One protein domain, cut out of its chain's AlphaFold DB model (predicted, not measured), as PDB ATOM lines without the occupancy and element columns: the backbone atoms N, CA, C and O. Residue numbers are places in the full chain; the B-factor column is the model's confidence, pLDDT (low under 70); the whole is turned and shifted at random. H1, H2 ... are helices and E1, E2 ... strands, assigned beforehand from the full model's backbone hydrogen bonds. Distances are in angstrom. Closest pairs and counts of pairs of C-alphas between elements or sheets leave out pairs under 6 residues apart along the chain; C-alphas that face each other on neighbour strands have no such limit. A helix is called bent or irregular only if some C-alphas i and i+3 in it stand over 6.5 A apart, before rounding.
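Overview. This is residues 48 to 68 and 100 to 218 of the 293 residues of an uncharacterized protein of bacterium (UniProt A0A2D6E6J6). One twisted antiparallel sheet of seven strands curls round the helix H1, folded back on itself so that E2, E1 and E7 face E9, E4 and E3, with the long strand E8 as the hinge. E8 and E9 make a long, bent hairpin, and a small hairpin of E5 and E6 lies far out from the body. The printed part has 140 residues, with two named helices and nine named strands in the order E1 E2 E3 E4 H1 E5 E6 E7 H2 E8 E9; the large sheet runs E2 E1 E7 E8 E9 E4 E3, and the class is mixed, helices and strands. The whole is flat, spanning 60 by 47 by 23 A, and only just loose, close to compact, with a radius of gyration of the C-alphas of 17.4 A.

Arrangement. In the folded sheet, one sheet bent back into two leaves, E8 (residues 170 to 190) and E9 (196 to 210) form an antiparallel hairpin, with N 180 and O 203 3.0 A apart. E8 bends by 90 degrees at residue 186 and E9 by 76 degrees at residue 200. The pairing of E8 is staggered: residues 170 to 172 pair with E7 (145 to 148), N 147 and O 170 being 2.9 A apart, and residues 172 to 190 with E9. Beyond E7 comes E1 (48 to 51), with N 50 and O 146 at 2.9 A, then the edge strand E2 (57 to 61), with N 58 and O 49 at 2.8 A; E1 and E2 are a hairpin. On the other side of E9 is E4 (100 to 104), with N 101 and O 204 at 2.8 A, then the edge strand E3 (63 to 68), with N 100 and O 66 at 2.9 A. H1 (108 to 123) is on this sheet; its closest C-alphas to E9 are those of Ala 111 and Tyr 198, 5.8 A, and to E2 those of His 117 and Val 58, 6.1 A. H2 (165 to 168) is on it too, at a height over the sheet of 7.5 A and only just over E7, with 3 of its 4 C-alphas falling there. The hairpin of E5 (128 to 130) and E6 (138 to 141) has N 140 and O 128 at 2.8 A; E6 and E7 are apart. Every O i to N i+4 pair of H1 is within hydrogen-bond range, while H2 is too short for one and has its 1 O i to N i+3 pair within range.

Along the chain. E1 begins with C-alpha 48 at (-15.267, 6.085, 36.213). E8 measures 37.8 A, E9 36.6 A and H1 22.4 A from first to last C-alpha. E9 ends with C-alpha 210 at (-8.581, 5.503, 22.971).

Size, cuts and confidence. The C-alphas of Asn 193 and Trp 218, 62.8 A apart, are the two farthest apart. Residues 69 to 99 are not printed, and C-alphas 68 and 100 are 9.3 A apart across the cut. The link E7 to H2 is long. Mean pLDDT of the printed part is 86.0; it is under 70 at residues 62, 133 to 137 and 157 to 163.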
ATOM      1  N   TYR A  48     -14.882   4.687  36.344       90.75
ATOM      2  CA  TYR A  48     -15.267   6.085  36.213       90.75
ATOM      3  C   TYR A  48     -15.397   6.455  34.740       90.75
ATOM      4  O   TYR A  48     -14.466   6.232  33.959       90.75
ATOM      5  N   PHE A  49     -16.512   7.096  34.406       93.31
ATOM      6  CA  PHE A  49     -16.786   7.697  33.107       93.31
ATOM      7  C   PHE A  49     -16.996   9.194  33.305       93.31
ATOM      8  O   PHE A  49     -17.771   9.592  34.169       93.31
ATOM      9  N   GLN A  50     -16.316  10.035  32.528       94.00
ATOM     10  CA  GLN A  50     -16.540  11.481  32.545       94.00
ATOM     11  C   GLN A  50     -16.797  11.986  31.136       94.00
ATOM     12  O   GLN A  50     -15.942  11.842  30.264       94.00
ATOM     13  N   HIS A  51     -17.932  12.641  30.933       93.75
ATOM     14  CA  HIS A  51     -18.237  13.325  29.685       93.75
ATOM     15  C   HIS A  51     -17.473  14.645  29.627       93.75
ATOM     16  O   HIS A  51     -17.622  15.505  30.495       93.75
ATOM     17  N   ILE A  52     -16.606  14.788  28.625       91.38
ATOM     18  CA  ILE A  52     -15.674  15.915  28.532       91.38
ATOM     19  C   ILE A  52     -16.412  17.249  28.334       91.38
ATOM     20  O   ILE A  52     -16.097  18.176  29.079       91.38
ATOM     21  N   PRO A  53     -17.397  17.370  27.420       90.19
ATOM     22  CA  PRO A  53     -18.103  18.634  27.205       90.19
ATOM     23  C   PRO A  53     -18.888  19.128  28.427       90.19
ATOM     24  O   PRO A  53     -18.889  20.320  28.712       90.19
ATOM     25  N   SER A  54     -19.551  18.227  29.164       88.06
ATOM     26  CA  SER A  54     -20.378  18.616  30.322       88.06
ATOM     27  C   SER A  54     -19.636  18.581  31.660       88.06
ATOM     28  O   SER A  54     -20.166  19.056  32.661       88.06
ATOM     29  N   GLY A  55     -18.453  17.962  31.719       88.38
ATOM     30  CA  GLY A  55     -17.693  17.723  32.951       88.38
ATOM     31  C   GLY A  55     -18.308  16.684  33.900       88.38
ATOM     32  O   GLY A  55     -17.665  16.316  34.890       88.38
ATOM     33  N   ARG A  56     -19.516  16.181  33.604       89.81
ATOM     34  CA  ARG A  56     -20.246  15.233  34.457       89.81
ATOM     35  C   ARG A  56     -19.530  13.895  34.534       89.81
ATOM     36  O   ARG A  56     -18.992  13.418  33.537       89.81
ATOM     37  N   THR A  57     -19.531  13.305  35.725       91.19
ATOM     38  CA  THR A  57     -18.837  12.050  36.015       91.19
ATOM     39  C   THR A  57     -19.801  11.053  36.635       91.19
ATOM     40  O   THR A  57     -20.418  11.348  37.653       91.19
ATOM     41  N   VAL A  58     -19.863   9.859  36.057       92.00
ATOM     42  CA  VAL A  58     -20.608   8.714  36.579       92.00
ATOM     43  C   VAL A  58     -19.612   7.660  37.048       92.00
ATOM     44  O   VAL A  58     -18.546   7.478  36.451       92.00
ATOM     45  N   SER A  59     -19.941   6.965  38.139       90.44
ATOM     46  CA  SER A  59     -19.116   5.863  38.632       90.44
ATOM     47  C   SER A  59     -19.930   4.638  39.022       90.44
ATOM     48  O   SER A  59     -20.959   4.744  39.696       90.44
ATOM     49  N   PHE A  60     -19.402   3.471  38.667       88.56
ATOM     50  CA  PHE A  60     -19.969   2.168  38.999       88.56
ATOM     51  C   PHE A  60     -19.027   1.401  39.914       88.56
ATOM     52  O   PHE A  60     -17.807   1.552  39.824       88.56
ATOM     53  N   LYS A  61     -19.590   0.569  40.790       82.19
ATOM     54  CA  LYS A  61     -18.810  -0.425  41.537       82.19
ATOM     55  C   LYS A  61     -18.313  -1.464  40.539       82.19
ATOM     56  O   LYS A  61     -19.074  -1.880  39.671       82.19
ATOM     57  N   SER A  62     -17.031  -1.812  40.601       67.69
ATOM     58  CA  SER A  62     -16.424  -2.655  39.574       67.69
ATOM     59  C   SER A  62     -16.585  -4.139  39.906       67.69
ATOM     60  O   SER A  62     -15.769  -4.705  40.634       67.69
ATOM     61  N   LEU A  63     -17.603  -4.776  39.337       83.69
ATOM     62  CA  LEU A  63     -17.619  -6.226  39.140       83.69
ATOM     63  C   LEU A  63     -17.316  -6.478  37.666       83.69
ATOM     64  O   LEU A  63     -18.226  -6.644  36.866       83.69
ATOM     65  N   ILE A  64     -16.040  -6.382  37.287       86.44
ATOM     66  CA  ILE A  64     -15.638  -6.590  35.892       86.44
ATOM     67  C   ILE A  64     -15.835  -8.061  35.543       86.44
ATOM     68  O   ILE A  64     -15.246  -8.927  36.187       86.44
ATOM     69  N   THR A  65     -16.633  -8.308  34.514       88.81
ATOM     70  CA  THR A  65     -16.865  -9.635  33.937       88.81
ATOM     71  C   THR A  65     -15.939  -9.889  32.756       88.81
ATOM     72  O   THR A  65     -15.430 -10.995  32.604       88.81
ATOM     73  N   GLU A  66     -15.641  -8.849  31.974       90.44
ATOM     74  CA  GLU A  66     -14.727  -8.923  30.837       90.44
ATOM     75  C   GLU A  66     -13.851  -7.672  30.752       90.44
ATOM     76  O   GLU A  66     -14.317  -6.540  30.914       90.44
ATOM     77  N   PHE A  67     -12.567  -7.874  30.463       93.12
ATOM     78  CA  PHE A  67     -11.644  -6.798  30.132       93.12
ATOM     79  C   PHE A  67     -10.673  -7.252  29.043       93.12
ATOM     80  O   PHE A  67      -9.944  -8.228  29.221       93.12
ATOM     81  N   SER A  68     -10.622  -6.500  27.946       94.56
ATOM     82  CA  SER A  68      -9.670  -6.689  26.854       94.56
ATOM     83  C   SER A  68      -9.100  -5.341  26.422       94.56
ATOM     84  O   SER A  68      -9.833  -4.361  26.302       94.56
ATOM     85  N   ALA A 100     -16.744  -5.155  30.140       94.75
ATOM     86  CA  ALA A 100     -18.046  -5.562  30.651       94.75
ATOM     87  C   ALA A 100     -18.014  -5.623  32.180       94.75
ATOM     88  O   ALA A 100     -17.008  -6.013  32.783       94.75
ATOM     89  N   TRP A 101     -19.093  -5.176  32.814       92.75
ATOM     90  CA  TRP A 101     -19.219  -5.174  34.261       92.75
ATOM     91  C   TRP A 101     -20.665  -5.307  34.717       92.75
ATOM     92  O   TRP A 101     -21.598  -4.833  34.066       92.75
ATOM     93  N   ASP A 102     -20.817  -5.884  35.901       91.38
ATOM     94  CA  ASP A 102     -22.111  -6.083  36.529       91.38
ATOM     95  C   ASP A 102     -22.357  -5.008  37.582       91.38
ATOM     96  O   ASP A 102     -21.518  -4.703  38.436       91.38
ATOM     97  N   VAL A 103     -23.540  -4.412  37.525       90.81
ATOM     98  CA  VAL A 103     -24.006  -3.421  38.485       90.81
ATOM     99  C   VAL A 103     -25.066  -4.079  39.354       90.81
ATOM    100  O   VAL A 103     -26.226  -4.183  38.965       90.81
ATOM    101  N   VAL A 104     -24.645  -4.527  40.535       89.81
ATOM    102  CA  VAL A 104     -25.509  -5.198  41.513       89.81
ATOM    103  C   VAL A 104     -26.054  -4.187  42.520       89.81
ATOM    104  O   VAL A 104     -25.354  -3.265  42.958       89.81
ATOM    105  N   SER A 105     -27.312  -4.376  42.901       88.50
ATOM    106  CA  SER A 105     -28.041  -3.557  43.868       88.50
ATOM    107  C   SER A 105     -28.482  -4.423  45.043       88.50
ATOM    108  O   SER A 105     -29.072  -5.480  44.839       88.50
ATOM    109  N   TYR A 106     -28.234  -3.982  46.278       86.88
ATOM    110  CA  TYR A 106     -28.722  -4.691  47.469       86.88
ATOM    111  C   TYR A 106     -30.118  -4.219  47.904       86.88
ATOM    112  O   TYR A 106     -30.910  -4.994  48.430       86.88
ATOM    113  N   SER A 107     -30.432  -2.942  47.675       88.81
ATOM    114  CA  SER A 107     -31.692  -2.315  48.079       88.81
ATOM    115  C   SER A 107     -32.395  -1.633  46.903       88.81
ATOM    116  O   SER A 107     -31.765  -1.298  45.898       88.81
ATOM    117  N   LEU A 108     -33.695  -1.348  47.051       88.06
ATOM    118  CA  LEU A 108     -34.453  -0.544  46.081       88.06
ATOM    119  C   LEU A 108     -33.819   0.843  45.869       88.06
ATOM    120  O   LEU A 108     -33.842   1.377  44.759       88.06
ATOM    121  N   GLU A 109     -33.252   1.445  46.918       89.00
ATOM    122  CA  GLU A 109     -32.573   2.737  46.805       89.00
ATOM    123  C   GLU A 109     -31.303   2.634  45.950       89.00
ATOM    124  O   GLU A 109     -31.081   3.474  45.075       89.00
ATOM    125  N   ASP A 110     -30.511   1.577  46.144       87.12
ATOM    126  CA  ASP A 110     -29.337   1.299  45.313       87.12
ATOM    127  C   ASP A 110     -29.734   1.038  43.861       87.12
ATOM    128  O   ASP A 110     -29.120   1.592  42.953       87.12
ATOM    129  N   ALA A 111     -30.807   0.276  43.631       89.44
ATOM    130  CA  ALA A 111     -31.296  -0.027  42.289       89.44
ATOM    131  C   ALA A 111     -31.730   1.244  41.539       89.44
ATOM    132  O   ALA A 111     -31.404   1.432  40.366       89.44
ATOM    133  N   LYS A 112     -32.374   2.189  42.234       91.69
ATOM    134  CA  LYS A 112     -32.695   3.516  41.685       91.69
ATOM    135  C   LYS A 112     -31.452   4.342  41.366       91.69
ATOM    136  O   LYS A 112     -31.428   5.024  40.343       91.69
ATOM    137  N   LYS A 113     -30.436   4.325  42.236       91.19
ATOM    138  CA  LYS A 113     -29.161   5.026  41.996       91.19
ATOM    139  C   LYS A 113     -28.438   4.436  40.785       91.19
ATOM    140  O   LYS A 113     -28.001   5.188  39.919       91.19
ATOM    141  N   ASN A 114     -28.387   3.111  40.695       91.38
ATOM    142  CA  ASN A 114     -27.779   2.386  39.585       91.38
ATOM    143  C   ASN A 114     -28.491   2.681  38.260       91.38
ATOM    144  O   ASN A 114     -27.814   2.979  37.278       91.38
ATOM    145  N   LEU A 115     -29.829   2.709  38.249       92.25
ATOM    146  CA  LEU A 115     -30.595   3.114  37.068       92.25
ATOM    147  C   LEU A 115     -30.273   4.554  36.651       92.25
ATOM    148  O   LEU A 115     -29.946   4.788  35.496       92.25
ATOM    149  N   ARG A 116     -30.265   5.513  37.589       93.31
ATOM    150  CA  ARG A 116     -29.906   6.913  37.281       93.31
ATOM    151  C   ARG A 116     -28.500   7.039  36.697       93.31
ATOM    152  O   ARG A 116     -28.293   7.818  35.775       93.31
ATOM    153  N   HIS A 117     -27.535   6.294  37.234       93.56
ATOM    154  CA  HIS A 117     -26.172   6.274  36.705       93.56
ATOM    155  C   HIS A 117     -26.115   5.653  35.304       93.56
ATOM    156  O   HIS A 117     -25.384   6.158  34.457       93.56
ATOM    157  N   ALA A 118     -26.875   4.586  35.045       93.25
ATOM    158  CA  ALA A 118     -26.974   3.980  33.720       93.25
ATOM    159  C   ALA A 118     -27.619   4.941  32.706       93.25
ATOM    160  O   ALA A 118     -27.063   5.142  31.630       93.25
ATOM    161  N   ASP A 119     -28.717   5.604  33.074       94.06
ATOM    162  CA  ASP A 119     -29.375   6.619  32.243       94.06
ATOM    163  C   ASP A 119     -28.425   7.775  31.925       94.06
ATOM    164  O   ASP A 119     -28.329   8.226  30.782       94.06
ATOM    165  N   GLU A 120     -27.682   8.253  32.928       93.44
ATOM    166  CA  GLU A 120     -26.703   9.314  32.730       93.44
ATOM    167  C   GLU A 120     -25.563   8.857  31.814       93.44
ATOM    168  O   GLU A 120     -25.202   9.588  30.897       93.44
ATOM    169  N   LEU A 121     -25.048   7.637  31.997       93.50
ATOM    170  CA  LEU A 121     -24.022   7.047  31.138       93.50
ATOM    171  C   LEU A 121     -24.487   6.945  29.678       93.50
ATOM    172  O   LEU A 121     -23.744   7.315  28.771       93.50
ATOM    173  N   ILE A 122     -25.716   6.480  29.452       93.31
ATOM    174  CA  ILE A 122     -26.312   6.385  28.115       93.31
ATOM    175  C   ILE A 122     -26.480   7.784  27.514       93.31
ATOM    176  O   ILE A 122     -26.145   8.000  26.351       93.31
ATOM    177  N   ASN A 123     -26.919   8.767  28.305       92.56
ATOM    178  CA  ASN A 123     -27.065  10.150  27.851       92.56
ATOM    179  C   ASN A 123     -25.722  10.773  27.415       92.56
ATOM    180  O   ASN A 123     -25.678  11.562  26.476       92.56
ATOM    181  N   MET A 124     -24.602  10.371  28.030       92.06
ATOM    182  CA  MET A 124     -23.261  10.821  27.627       92.06
ATOM    183  C   MET A 124     -22.848  10.388  26.206       92.06
ATOM    184  O   MET A 124     -21.839  10.888  25.711       92.06
ATOM    185  N   LEU A 125     -23.580   9.474  25.552       90.56
ATOM    186  CA  LEU A 125     -23.354   9.109  24.146       90.56
ATOM    187  C   LEU A 125     -23.910  10.135  23.155       90.56
ATOM    188  O   LEU A 125     -23.559  10.091  21.977       90.56
ATOM    189  N   TYR A 126     -24.783  11.033  23.602       91.25
ATOM    190  CA  TYR A 126     -25.414  12.015  22.734       91.25
ATOM    191  C   TYR A 126     -24.645  13.341  22.756       91.25
ATOM    192  O   TYR A 126     -24.062  13.714  23.778       91.25
ATOM    193  N   PRO A 127     -24.606  14.069  21.625       86.69
ATOM    194  CA  PRO A 127     -23.910  15.343  21.553       86.69
ATOM    195  C   PRO A 127     -24.568  16.389  22.459       86.69
ATOM    196  O   PRO A 127     -25.758  16.337  22.766       86.69
ATOM    197  N   THR A 128     -23.794  17.403  22.835       85.50
ATOM    198  CA  THR A 128     -24.354  18.607  23.458       85.50
ATOM    199  C   THR A 128     -24.921  19.527  22.387       85.50
ATOM    200  O   THR A 128     -24.301  19.686  21.335       85.50
ATOM    201  N   TYR A 129     -26.041  20.185  22.672       84.19
ATOM    202  CA  TYR A 129     -26.679  21.145  21.769       84.19
ATOM    203  C   TYR A 129     -26.586  22.560  22.335       84.19
ATOM    204  O   TYR A 129     -26.755  22.757  23.541       84.19
ATOM    205  N   GLU A 130     -26.361  23.549  21.473       78.88
ATOM    206  CA  GLU A 130     -26.535  24.952  21.850       78.88
ATOM    207  C   GLU A 130     -28.009  25.331  21.706       78.88
ATOM    208  O   GLU A 130     -28.657  25.031  20.699       78.88
ATOM    209  N   SER A 131     -28.568  25.980  22.728       70.62
ATOM    210  CA  SER A 131     -29.938  26.476  22.640       70.62
ATOM    211  C   SER A 131     -29.946  27.790  21.870       70.62
ATOM    212  O   SER A 131     -29.528  28.829  22.381       70.62
ATOM    213  N   VAL A 132     -30.438  27.744  20.634       70.19
ATOM    214  CA  VAL A 132     -30.702  28.941  19.836       70.19
ATOM    215  C   VAL A 132     -32.163  29.333  20.057       70.19
ATOM    216  O   VAL A 132     -33.067  28.521  19.848       70.19
ATOM    217  N   LYS A 133     -32.427  30.570  20.504       63.62
ATOM    218  CA  LYS A 133     -33.807  31.060  20.673       63.62
ATOM    219  C   LYS A 133     -34.543  30.994  19.326       63.62
ATOM    220  O   LYS A 133     -34.218  31.753  18.421       63.62
ATOM    221  N   GLY A 134     -35.553  30.124  19.231       68.12
ATOM    222  CA  GLY A 134     -36.471  30.043  18.087       68.12
ATOM    223  C   GLY A 134     -36.104  29.047  16.979       68.12
ATOM    224  O   GLY A 134     -36.730  29.103  15.925       68.12
ATOM    225  N   GLY A 135     -35.142  28.139  17.181       65.44
ATOM    226  CA  GLY A 135     -34.757  27.140  16.172       65.44
ATOM    227  C   GLY A 135     -34.339  25.785  16.748       65.44
ATOM    228  O   GLY A 135     -34.211  25.621  17.961       65.44
ATOM    229  N   ALA A 136     -34.124  24.805  15.864       63.72
ATOM    230  CA  ALA A 136     -33.512  23.528  16.227       63.72
ATOM    231  C   ALA A 136     -32.053  23.767  16.654       63.72
ATOM    232  O   ALA A 136     -31.291  24.396  15.919       63.72
ATOM    233  N   GLY A 137     -31.678  23.308  17.851       69.88
ATOM    234  CA  GLY A 137     -30.331  23.502  18.391       69.88
ATOM    235  C   GLY A 137     -29.261  22.859  17.508       69.88
ATOM    236  O   GLY A 137     -29.428  21.734  17.033       69.88
ATOM    237  N   THR A 138     -28.156  23.565  17.287       77.25
ATOM    238  CA  THR A 138     -26.992  23.052  16.559       77.25
ATOM    239  C   THR A 138     -26.114  22.213  17.488       77.25
ATOM    240  O   THR A 138     -26.038  22.460  18.693       77.25
ATOM    241  N   ILE A 139     -25.454  21.190  16.936       81.56
ATOM    242  CA  ILE A 139     -24.512  20.350  17.686       81.56
ATOM    243  C   ILE A 139     -23.315  21.210  18.113       81.56
ATOM    244  O   ILE A 139     -22.617  21.758  17.266       81.56
ATOM    245  N   ALA A 140     -23.078  21.294  19.421       78.12
ATOM    246  CA  ALA A 140     -22.003  22.081  20.025       78.12
ATOM    247  C   ALA A 140     -20.695  21.287  20.147       78.12
ATOM    248  O   ALA A 140     -19.603  21.819  19.963       78.12
ATOM    249  N   SER A 141     -20.787  20.000  20.500       82.06
ATOM    250  CA  SER A 141     -19.610  19.171  20.762       82.06
ATOM    251  C   SER A 141     -19.901  17.687  20.583       82.06
ATOM    252  O   SER A 141     -21.004  17.215  20.869       82.06
ATOM    253  N   SER A 142     -18.889  16.950  20.126       87.00
ATOM    254  CA  SER A 142     -18.936  15.493  20.038       87.00
ATOM    255  C   SER A 142     -18.894  14.855  21.436       87.00
ATOM    256  O   SER A 142     -18.203  15.373  22.318       87.00
ATOM    257  N   PRO A 143     -19.566  13.707  21.637       90.19
ATOM    258  CA  PRO A 143     -19.631  12.997  22.917       90.19
ATOM    259  C   PRO A 143     -18.297  12.304  23.245       90.19
ATOM    260  O   PRO A 143     -18.128  11.091  23.115       90.19
ATOM    261  N   LEU A 144     -17.293  13.097  23.623       93.94
ATOM    262  CA  LEU A 144     -15.993  12.594  24.054       93.94
ATOM    263  C   LEU A 144     -16.026  12.236  25.536       93.94
ATOM    264  O   LEU A 144     -16.539  12.988  26.369       93.94
ATOM    265  N   LEU A 145     -15.410  11.105  25.870       94.62
ATOM    266  CA  LEU A 145     -15.413  10.549  27.214       94.62
ATOM    267  C   LEU A 145     -13.992  10.374  27.740       94.62
ATOM    268  O   LEU A 145     -13.037  10.120  27.000       94.62
ATOM    269  N   ARG A 146     -13.863  10.487  29.058       93.94
ATOM    270  CA  ARG A 146     -12.735   9.956  29.811       93.94
ATOM    271  C   ARG A 146     -13.164   8.658  30.467       93.94
ATOM    272  O   ARG A 146     -14.237   8.606  31.059       93.94
ATOM    273  N   LEU A 147     -12.305   7.649  30.399       92.69
ATOM    274  CA  LEU A 147     -12.479   6.372  31.078       92.69
ATOM    275  C   LEU A 147     -11.308   6.139  32.027       92.69
ATOM    276  O   LEU A 147     -10.142   6.338  31.664       92.69
ATOM    277  N   LYS A 148     -11.604   5.726  33.256       89.12
ATOM    278  CA  LYS A 148     -10.584   5.365  34.237       89.12
ATOM    279  C   LYS A 148     -10.993   4.138  35.030       89.12
ATOM    280  O   LYS A 148     -12.076   4.089  35.608       89.12
ATOM    281  N   PHE A 149     -10.062   3.203  35.128       87.50
ATOM    282  CA  PHE A 149     -10.177   2.025  35.965       87.50
ATOM    283  C   PHE A 149      -8.792   1.609  36.465       87.50
ATOM    284  O   PHE A 149      -7.948   1.148  35.691       87.50
ATOM    285  N   ALA A 150      -8.567   1.797  37.768       82.19
ATOM    286  CA  ALA A 150      -7.344   1.414  38.473       82.19
ATOM    287  C   ALA A 150      -6.055   1.726  37.674       82.19
ATOM    288  O   ALA A 150      -5.854   2.848  37.200       82.19
ATOM    289  N   ASN A 151      -5.156   0.748  37.556       82.12
ATOM    290  CA  ASN A 151      -3.952   0.826  36.736       82.12
ATOM    291  C   ASN A 151      -4.167   0.346  35.291       82.12
ATOM    292  O   ASN A 151      -3.337   0.670  34.446       82.12
ATOM    293  N   LEU A 152      -5.238  -0.403  35.009       85.44
ATOM    294  CA  LEU A 152      -5.471  -1.007  33.693       85.44
ATOM    295  C   LEU A 152      -5.896   0.034  32.657       85.44
ATOM    296  O   LEU A 152      -5.350   0.063  31.552       85.44
ATOM    297  N   ILE A 153      -6.793   0.942  33.047       88.38
ATOM    298  CA  ILE A 153      -7.280   2.036  32.211       88.38
ATOM    299  C   ILE A 153      -6.907   3.364  32.871       88.38
ATOM    300  O   ILE A 153      -7.574   3.848  33.788       88.38
ATOM    301  N   ARG A 154      -5.821   3.972  32.393       86.25
ATOM    302  CA  ARG A 154      -5.315   5.254  32.896       86.25
ATOM    303  C   ARG A 154      -4.463   5.970  31.868       86.25
ATOM    304  O   ARG A 154      -3.827   5.343  31.023       86.25
ATOM    305  N   GLN A 155      -4.366   7.286  32.016       84.12
ATOM    306  CA  GLN A 155      -3.371   8.062  31.296       84.12
ATOM    307  C   GLN A 155      -1.953   7.772  31.849       84.12
ATOM    308  O   GLN A 155      -1.731   7.799  33.067       84.12
ATOM    309  N   PRO A 156      -0.966   7.505  30.978       75.62
ATOM    310  CA  PRO A 156       0.445   7.401  31.344       75.62
ATOM    311  C   PRO A 156       0.961   8.651  32.057       75.62
ATOM    312  O   PRO A 156       0.530   9.766  31.781       75.62
ATOM    313  N   GLY A 157       1.909   8.479  32.980       68.25
ATOM    314  CA  GLY A 157       2.419   9.578  33.812       68.25
ATOM    315  C   GLY A 157       1.514  10.005  34.979       68.25
ATOM    316  O   GLY A 157       2.009  10.636  35.908       68.25
ATOM    317  N   SER A 158       0.236   9.605  35.015       67.25
ATOM    318  CA  SER A 158      -0.610   9.755  36.208       67.25
ATOM    319  C   SER A 158      -0.233   8.676  37.234       67.25
ATOM    320  O   SER A 158      -0.711   7.544  37.172       67.25
ATOM    321  N   LEU A 159       0.721   8.983  38.120       56.72
ATOM    322  CA  LEU A 159       1.134   8.108  39.220       56.72
ATOM    323  C   LEU A 159       0.346   8.472  40.478       56.72
ATOM    324  O   LEU A 159       0.405   9.603  40.947       56.72
ATOM    325  N   GLY A 160      -0.387   7.504  41.020       51.53
ATOM    326  CA  GLY A 160      -1.110   7.646  42.279       51.53
ATOM    327  C   GLY A 160      -2.482   6.987  42.244       51.53
ATOM    328  O   GLY A 160      -3.109   6.864  41.194       51.53
ATOM    329  N   ARG A 161      -2.971   6.613  43.431       48.53
ATOM    330  CA  ARG A 161      -4.350   6.153  43.673       48.53
ATOM    331  C   ARG A 161      -5.417   7.202  43.339       48.53
ATOM    332  O   ARG A 161      -6.597   6.888  43.419       48.53
ATOM    333  N   SER A 162      -5.022   8.439  43.014       49.28
ATOM    334  CA  SER A 162      -5.950   9.554  42.839       49.28
ATOM    335  C   SER A 162      -6.993   9.210  41.781       49.28
ATOM    336  O   SER A 162      -6.678   9.094  40.595       49.28
ATOM    337  N   ALA A 163      -8.238   9.059  42.232       55.34
ATOM    338  CA  ALA A 163      -9.429   8.777  41.440       55.34
ATOM    339  C   ALA A 163      -9.802   9.919  40.482       55.34
ATOM    340  O   ALA A 163     -10.786   9.813  39.757       55.34
ATOM    341  N   ASN A 164      -9.020  11.007  40.444       73.56
ATOM    342  CA  ASN A 164      -9.299  12.145  39.587       73.56
ATOM    343  C   ASN A 164      -9.218  11.727  38.107       73.56
ATOM    344  O   ASN A 164      -8.138  11.553  37.526       73.56
ATOM    345  N   ILE A 165     -10.394  11.516  37.524       82.62
ATOM    346  CA  ILE A 165     -10.600  11.114  36.138       82.62
ATOM    347  C   ILE A 165     -10.191  12.214  35.159       82.62
ATOM    348  O   ILE A 165      -9.642  11.920  34.101       82.62
ATOM    349  N   THR A 166     -10.338  13.479  35.538       83.75
ATOM    350  CA  THR A 166     -10.005  14.616  34.674       83.75
ATOM    351  C   THR A 166      -8.511  14.685  34.372       83.75
ATOM    352  O   THR A 166      -8.123  14.996  33.248       83.75
ATOM    353  N   LYS A 167      -7.661  14.333  35.346       79.94
ATOM    354  CA  LYS A 167      -6.196  14.305  35.176       79.94
ATOM    355  C   LYS A 167      -5.636  12.933  34.792       79.94
ATOM    356  O   LYS A 167      -4.538  12.861  34.247       79.94
ATOM    357  N   GLY A 168      -6.338  11.848  35.124       82.62
ATOM    358  CA  GLY A 168      -5.810  10.484  35.009       82.62
ATOM    359  C   GLY A 168      -6.603   9.526  34.122       82.62
ATOM    360  O   GLY A 168      -6.170   8.386  33.974       82.62
ATOM    361  N   GLY A 169      -7.746   9.937  33.573       88.62
ATOM    362  CA  GLY A 169      -8.566   9.123  32.676       88.62
ATOM    363  C   GLY A 169      -8.076   9.170  31.232       88.62
ATOM    364  O   GLY A 169      -7.622  10.213  30.756       88.62
ATOM    365  N   LEU A 170      -8.177   8.033  30.544       91.56
ATOM    366  CA  LEU A 170      -7.930   7.941  29.108       91.56
ATOM    367  C   LEU A 170      -9.022   8.682  28.358       91.56
ATOM    368  O   LEU A 170     -10.194   8.463  28.626       91.56
ATOM    369  N   VAL A 171      -8.630   9.538  27.421       93.81
ATOM    370  CA  VAL A 171      -9.561  10.221  26.518       93.81
ATOM    371  C   VAL A 171      -9.884   9.302  25.356       93.81
ATOM    372  O   VAL A 171      -9.006   8.588  24.873       93.81
ATOM    373  N   GLY A 172     -11.121   9.339  24.888       94.44
ATOM    374  CA  GLY A 172     -11.546   8.559  23.743       94.44
ATOM    375  C   GLY A 172     -13.014   8.761  23.426       94.44
ATOM    376  O   GLY A 172     -13.674   9.663  23.953       94.44
ATOM    377  N   ARG A 173     -13.517   7.885  22.565       94.44
ATOM    378  CA  ARG A 173     -14.944   7.755  22.273       94.44
ATOM    379  C   ARG A 173     -15.414   6.355  22.638       94.44
ATOM    380  O   ARG A 173     -14.650   5.397  22.529       94.44
ATOM    381  N   VAL A 174     -16.678   6.242  23.014       94.25
ATOM    382  CA  VAL A 174     -17.354   4.952  23.163       94.25
ATOM    383  C   VAL A 174     -18.092   4.642  21.859       94.25
ATOM    384  O   VAL A 174     -18.677   5.541  21.260       94.25
ATOM    385  N   GLY A 175     -18.008   3.400  21.375       88.31
ATOM    386  CA  GLY A 175     -18.765   2.939  20.203       88.31
ATOM    387  C   GLY A 175     -20.258   2.756  20.494       88.31
ATOM    388  O   GLY A 175     -21.093   3.028  19.640       88.31
ATOM    389  N   GLY A 176     -20.581   2.358  21.723       90.81
ATOM    390  CA  GLY A 176     -21.927   2.230  22.272       90.81
ATOM    391  C   GLY A 176     -21.878   1.583  23.659       90.81
ATOM    392  O   GLY A 176     -20.833   1.066  24.065       90.81
ATOM    393  N   PHE A 177     -23.003   1.618  24.371       93.56
ATOM    394  CA  PHE A 177     -23.216   0.854  25.601       93.56
ATOM    395  C   PHE A 177     -24.273  -0.217  25.347       93.56
ATOM    396  O   PHE A 177     -25.314   0.073  24.759       93.56
ATOM    397  N   VAL A 178     -24.025  -1.438  25.814       95.38
ATOM    398  CA  VAL A 178     -25.042  -2.488  25.889       95.38
ATOM    399  C   VAL A 178     -25.620  -2.467  27.298       95.38
ATOM    400  O   VAL A 178     -24.878  -2.572  28.272       95.38
ATOM    401  N   TYR A 179     -26.937  -2.292  27.396       94.50
ATOM    402  CA  TYR A 179     -27.681  -2.290  28.652       94.50
ATOM    403  C   TYR A 179     -28.548  -3.544  28.729       94.50
ATOM    404  O   TYR A 179     -29.504  -3.687  27.964       94.50
ATOM    405  N   THR A 180     -28.221  -4.457  29.642       95.38
ATOM    406  CA  THR A 180     -28.939  -5.726  29.801       95.38
ATOM    407  C   THR A 180     -29.352  -5.905  31.263       95.38
ATOM    408  O   THR A 180     -28.561  -6.377  32.076       95.38
ATOM    409  N   PRO A 181     -30.577  -5.498  31.645       93.12
ATOM    410  CA  PRO A 181     -31.088  -5.751  32.984       93.12
ATOM    411  C   PRO A 181     -31.409  -7.243  33.135       93.12
ATOM    412  O   PRO A 181     -32.152  -7.801  32.324       93.12
ATOM    413  N   ASN A 182     -30.888  -7.891  34.177       89.69
ATOM    414  CA  ASN A 182     -31.216  -9.282  34.459       89.69
ATOM    415  C   ASN A 182     -32.522  -9.358  35.262       89.69
ATOM    416  O   ASN A 182     -32.565  -9.045  36.450       89.69
ATOM    417  N   LEU A 183     -33.597  -9.782  34.597       88.06
ATOM    418  CA  LEU A 183     -34.927  -9.914  35.200       88.06
ATOM    419  C   LEU A 183     -35.093 -11.204  36.019       88.06
ATOM    420  O   LEU A 183     -36.030 -11.299  36.809       88.06
ATOM    421  N   ASN A 184     -34.192 -12.178  35.855       88.50
ATOM    422  CA  ASN A 184     -34.254 -13.467  36.546       88.50
ATOM    423  C   ASN A 184     -33.637 -13.408  37.950       88.50
ATOM    424  O   ASN A 184     -34.064 -14.142  38.836       88.50
ATOM    425  N   GLU A 185     -32.637 -12.547  38.155       82.69
ATOM    426  CA  GLU A 185     -31.942 -12.402  39.446       82.69
ATOM    427  C   GLU A 185     -32.744 -11.617  40.488       82.69
ATOM    428  O   GLU A 185     -32.463 -11.718  41.678       82.69
ATOM    429  N   GLY A 186     -33.754 -10.863  40.052       85.75
ATOM    430  CA  GLY A 186     -34.649 -10.124  40.933       85.75
ATOM    431  C   GLY A 186     -35.018  -8.754  40.382       85.75
ATOM    432  O   GLY A 186     -34.257  -8.107  39.658       85.75
ATOM    433  N   ILE A 187     -36.216  -8.296  40.740       90.31
ATOM    434  CA  ILE A 187     -36.740  -6.986  40.355       90.31
ATOM    435  C   ILE A 187     -37.325  -6.327  41.598       90.31
ATOM    436  O   ILE A 187     -38.145  -6.916  42.301       90.31
ATOM    437  N   PHE A 188     -36.943  -5.080  41.838       90.75
ATOM    438  CA  PHE A 188     -37.635  -4.212  42.774       90.75
ATOM    439  C   PHE A 188     -38.725  -3.434  42.040       90.75
ATOM    440  O   PHE A 188     -38.508  -2.938  40.932       90.75
ATOM    441  N   THR A 189     -39.889  -3.285  42.664       90.69
ATOM    442  CA  THR A 189     -41.018  -2.555  42.085       90.69
ATOM    443  C   THR A 189     -41.387  -1.342  42.929       90.69
ATOM    444  O   THR A 189     -41.214  -1.331  44.148       90.69
ATOM    445  N   GLU A 190     -41.883  -0.288  42.283       89.69
ATOM    446  CA  GLU A 190     -42.417   0.887  42.973       89.69
ATOM    447  C   GLU A 190     -43.607   1.498  42.219       89.69
ATOM    448  O   GLU A 190     -43.664   1.504  40.987       89.69
ATOM    449  N   GLY A 191     -44.522   2.097  42.982       84.38
ATOM    450  CA  GLY A 191     -45.642   2.888  42.482       84.38
ATOM    451  C   GLY A 191     -46.947   2.095  42.399       84.38
ATOM    452  O   GLY A 191     -46.946   0.875  42.585       84.38
ATOM    453  N   PRO A 192     -48.075   2.777  42.129       79.88
ATOM    454  CA  PRO A 192     -49.354   2.108  41.924       79.88
ATOM    455  C   PRO A 192     -49.214   1.040  40.834       79.88
ATOM    456  O   PRO A 192     -48.643   1.312  39.777       79.88
ATOM    457  N   ASN A 193     -49.702  -0.171  41.105       83.06
ATOM    458  CA  ASN A 193     -49.634  -1.316  40.189       83.06
ATOM    459  C   ASN A 193     -48.217  -1.678  39.697       83.06
ATOM    460  O   ASN A 193     -48.084  -2.212  38.600       83.06
ATOM    461  N   ASN A 194     -47.159  -1.399  40.471       81.94
ATOM    462  CA  ASN A 194     -45.774  -1.728  40.101       81.94
ATOM    463  C   ASN A 194     -45.311  -1.101  38.767       81.94
ATOM    464  O   ASN A 194     -44.547  -1.707  38.021       81.94
ATOM    465  N   MET A 195     -45.754   0.124  38.459       85.44
ATOM    466  CA  MET A 195     -45.461   0.800  37.183       85.44
ATOM    467  C   MET A 195     -43.967   1.103  36.955       85.44
ATOM    468  O   MET A 195     -43.564   1.413  35.834       85.44
ATOM    469  N   LYS A 196     -43.131   1.038  37.999       87.19
ATOM    470  CA  LYS A 196     -41.677   1.188  37.888       87.19
ATOM    471  C   LYS A 196     -40.987  -0.101  38.292       87.19
ATOM    472  O   LYS A 196     -41.220  -0.605  39.391       87.19
ATOM    473  N   LEU A 197     -40.106  -0.578  37.420       90.31
ATOM    474  CA  LEU A 197     -39.292  -1.766  37.628       90.31
ATOM    475  C   LEU A 197     -37.824  -1.360  37.714       90.31
ATOM    476  O   LEU A 197     -37.338  -0.579  36.896       90.31
ATOM    477  N   TYR A 198     -37.121  -1.916  38.692       92.19
ATOM    478  CA  TYR A 198     -35.694  -1.723  38.893       92.19
ATOM    479  C   TYR A 198     -35.039  -3.095  38.999       92.19
ATOM    480  O   TYR A 198     -35.290  -3.828  39.954       92.19
ATOM    481  N   ALA A 199     -34.224  -3.462  38.013       91.50
ATOM    482  CA  ALA A 199     -33.504  -4.730  38.047       91.50
ATOM    483  C   ALA A 199     -32.492  -4.741  39.196       91.50
ATOM    484  O   ALA A 199     -31.843  -3.729  39.481       91.50
ATOM    485  N   GLN A 200     -32.358  -5.890  39.851       89.88
ATOM    486  CA  GLN A 200     -31.380  -6.067  40.916       89.88
ATOM    487  C   GLN A 200     -29.951  -6.036  40.367       89.88
ATOM    488  O   GLN A 200     -29.082  -5.389  40.959       89.88
ATOM    489  N   THR A 201     -29.751  -6.648  39.201       91.25
ATOM    490  CA  THR A 201     -28.478  -6.682  38.486       91.25
ATOM    491  C   THR A 201     -28.652  -6.135  37.077       91.25
ATOM    492  O   THR A 201     -29.605  -6.468  36.369       91.25
ATOM    493  N   ILE A 202     -27.719  -5.285  36.661       93.19
ATOM    494  CA  ILE A 202     -27.638  -4.758  35.301       93.19
ATOM    495  C   ILE A 202     -26.258  -5.102  34.754       93.19
ATOM    496  O   ILE A 202     -25.251  -4.657  35.304       93.19
ATOM    497  N   ASN A 203     -26.210  -5.861  33.664       93.75
ATOM    498  CA  ASN A 203     -24.980  -6.115  32.931       93.75
ATOM    499  C   ASN A 203     -24.770  -4.966  31.936       93.75
ATOM    500  O   ASN A 203     -25.643  -4.663  31.115       93.75
ATOM    501  N   LEU A 204     -23.622  -4.302  32.041       94.31
ATOM    502  CA  LEU A 204     -23.214  -3.217  31.158       94.31
ATOM    503  C   LEU A 204     -21.954  -3.619  30.404       94.31
ATOM    504  O   LEU A 204     -21.021  -4.164  30.991       94.31
ATOM    505  N   SER A 205     -21.888  -3.298  29.117       95.38
ATOM    506  CA  SER A 205     -20.644  -3.416  28.360       95.38
ATOM    507  C   SER A 205     -20.448  -2.266  27.384       95.38
ATOM    508  O   SER A 205     -21.399  -1.593  26.979       95.38
ATOM    509  N   CYS A 206     -19.191  -2.000  27.038       95.06
ATOM    510  CA  CYS A 206     -18.832  -0.992  26.053       95.06
ATOM    511  C   CYS A 206     -17.529  -1.316  25.333       95.06
ATOM    512  O   CYS A 206     -16.628  -1.948  25.891       95.06
ATOM    513  N   GLU A 207     -17.400  -0.754  24.136       95.88
ATOM    514  CA  GLU A 207     -16.136  -0.651  23.418       95.88
ATOM    515  C   GLU A 207     -15.650   0.805  23.436       95.88
ATOM    516  O   GLU A 207     -16.364   1.726  23.024       95.88
ATOM    517  N   PHE A 208     -14.425   1.022  23.907       96.12
ATOM    518  CA  PHE A 208     -13.800   2.331  24.039       96.12
ATOM    519  C   PHE A 208     -12.589   2.458  23.116       96.12
ATOM    520  O   PHE A 208     -11.568   1.799  23.304       96.12
ATOM    521  N   THR A 209     -12.668   3.362  22.140       96.19
ATOM    522  CA  THR A 209     -11.526   3.714  21.290       96.19
ATOM    523  C   THR A 209     -10.725   4.831  21.948       96.19
ATOM    524  O   THR A 209     -11.229   5.940  22.135       96.19
ATOM    525  N   VAL A 210      -9.459   4.561  22.266       94.75
ATOM    526  CA  VAL A 210      -8.581   5.503  22.971       94.75
ATOM    527  C   VAL A 210      -7.979   6.516  21.999       94.75
ATOM    528  O   VAL A 210      -7.419   6.157  20.962       94.75
ATOM    529  N   PHE A 211      -8.020   7.791  22.379       92.62
ATOM    530  CA  PHE A 211      -7.324   8.880  21.701       92.62
ATOM    531  C   PHE A 211      -6.074   9.279  22.482       92.62
ATOM    532  O   PHE A 211      -6.113   9.633  23.664       92.62
ATOM    533  N   HIS A 212      -4.929   9.236  21.808       85.31
ATOM    534  CA  HIS A 212      -3.645   9.559  22.411       85.31
ATOM    535  C   HIS A 212      -3.466  11.078  22.526       85.31
ATOM    536  O   HIS A 212      -3.221  11.768  21.545       85.31
ATOM    537  N   THR A 213      -3.552  11.605  23.747       81.31
ATOM    538  CA  THR A 213      -3.384  13.043  24.049       81.31
ATOM    539  C   THR A 213      -1.925  13.479  24.216       81.31
ATOM    540  O   THR A 213      -1.636  14.648  24.452       81.31
ATOM    541  N   HIS A 214      -0.986  12.538  24.145       74.50
ATOM    542  CA  HIS A 214       0.442  12.748  24.352       74.50
ATOM    543  C   HIS A 214       1.219  11.770  23.471       74.50
ATOM    544  O   HIS A 214       0.723  10.686  23.162       74.50
ATOM    545  N   LYS A 215       2.448  12.126  23.068       77.44
ATOM    546  CA  LYS A 215       3.235  11.231  22.204       77.44
ATOM    547  C   LYS A 215       3.585   9.949  22.968       77.44
ATOM    548  O   LYS A 215       4.124  10.019  24.076       77.44
ATOM    549  N   LEU A 216       3.303   8.799  22.380       81.06
ATOM    550  CA  LEU A 216       3.623   7.490  22.945       81.06
ATOM    551  C   LEU A 216       4.875   6.896  22.300       81.06
ATOM    552  O   LEU A 216       5.461   7.491  21.399       81.06
ATOM    553  N   GLY A 217       5.283   5.729  22.796       81.38
ATOM    554  CA  GLY A 217       6.396   4.963  22.250       81.38
ATOM    555  C   GLY A 217       7.759   5.393  22.781       81.38
ATOM    556  O   GLY A 217       7.893   5.915  23.894       81.38
ATOM    557  N   TRP A 218       8.776   5.114  21.974       83.56
ATOM    558  CA  TRP A 218      10.173   5.330  22.313       83.56
ATOM    559  C   TRP A 218      10.625   6.709  21.840       83.56
ATOM    560  O   TRP A 218      10.390   7.097  20.699       83.56
TER     561      TRP A 218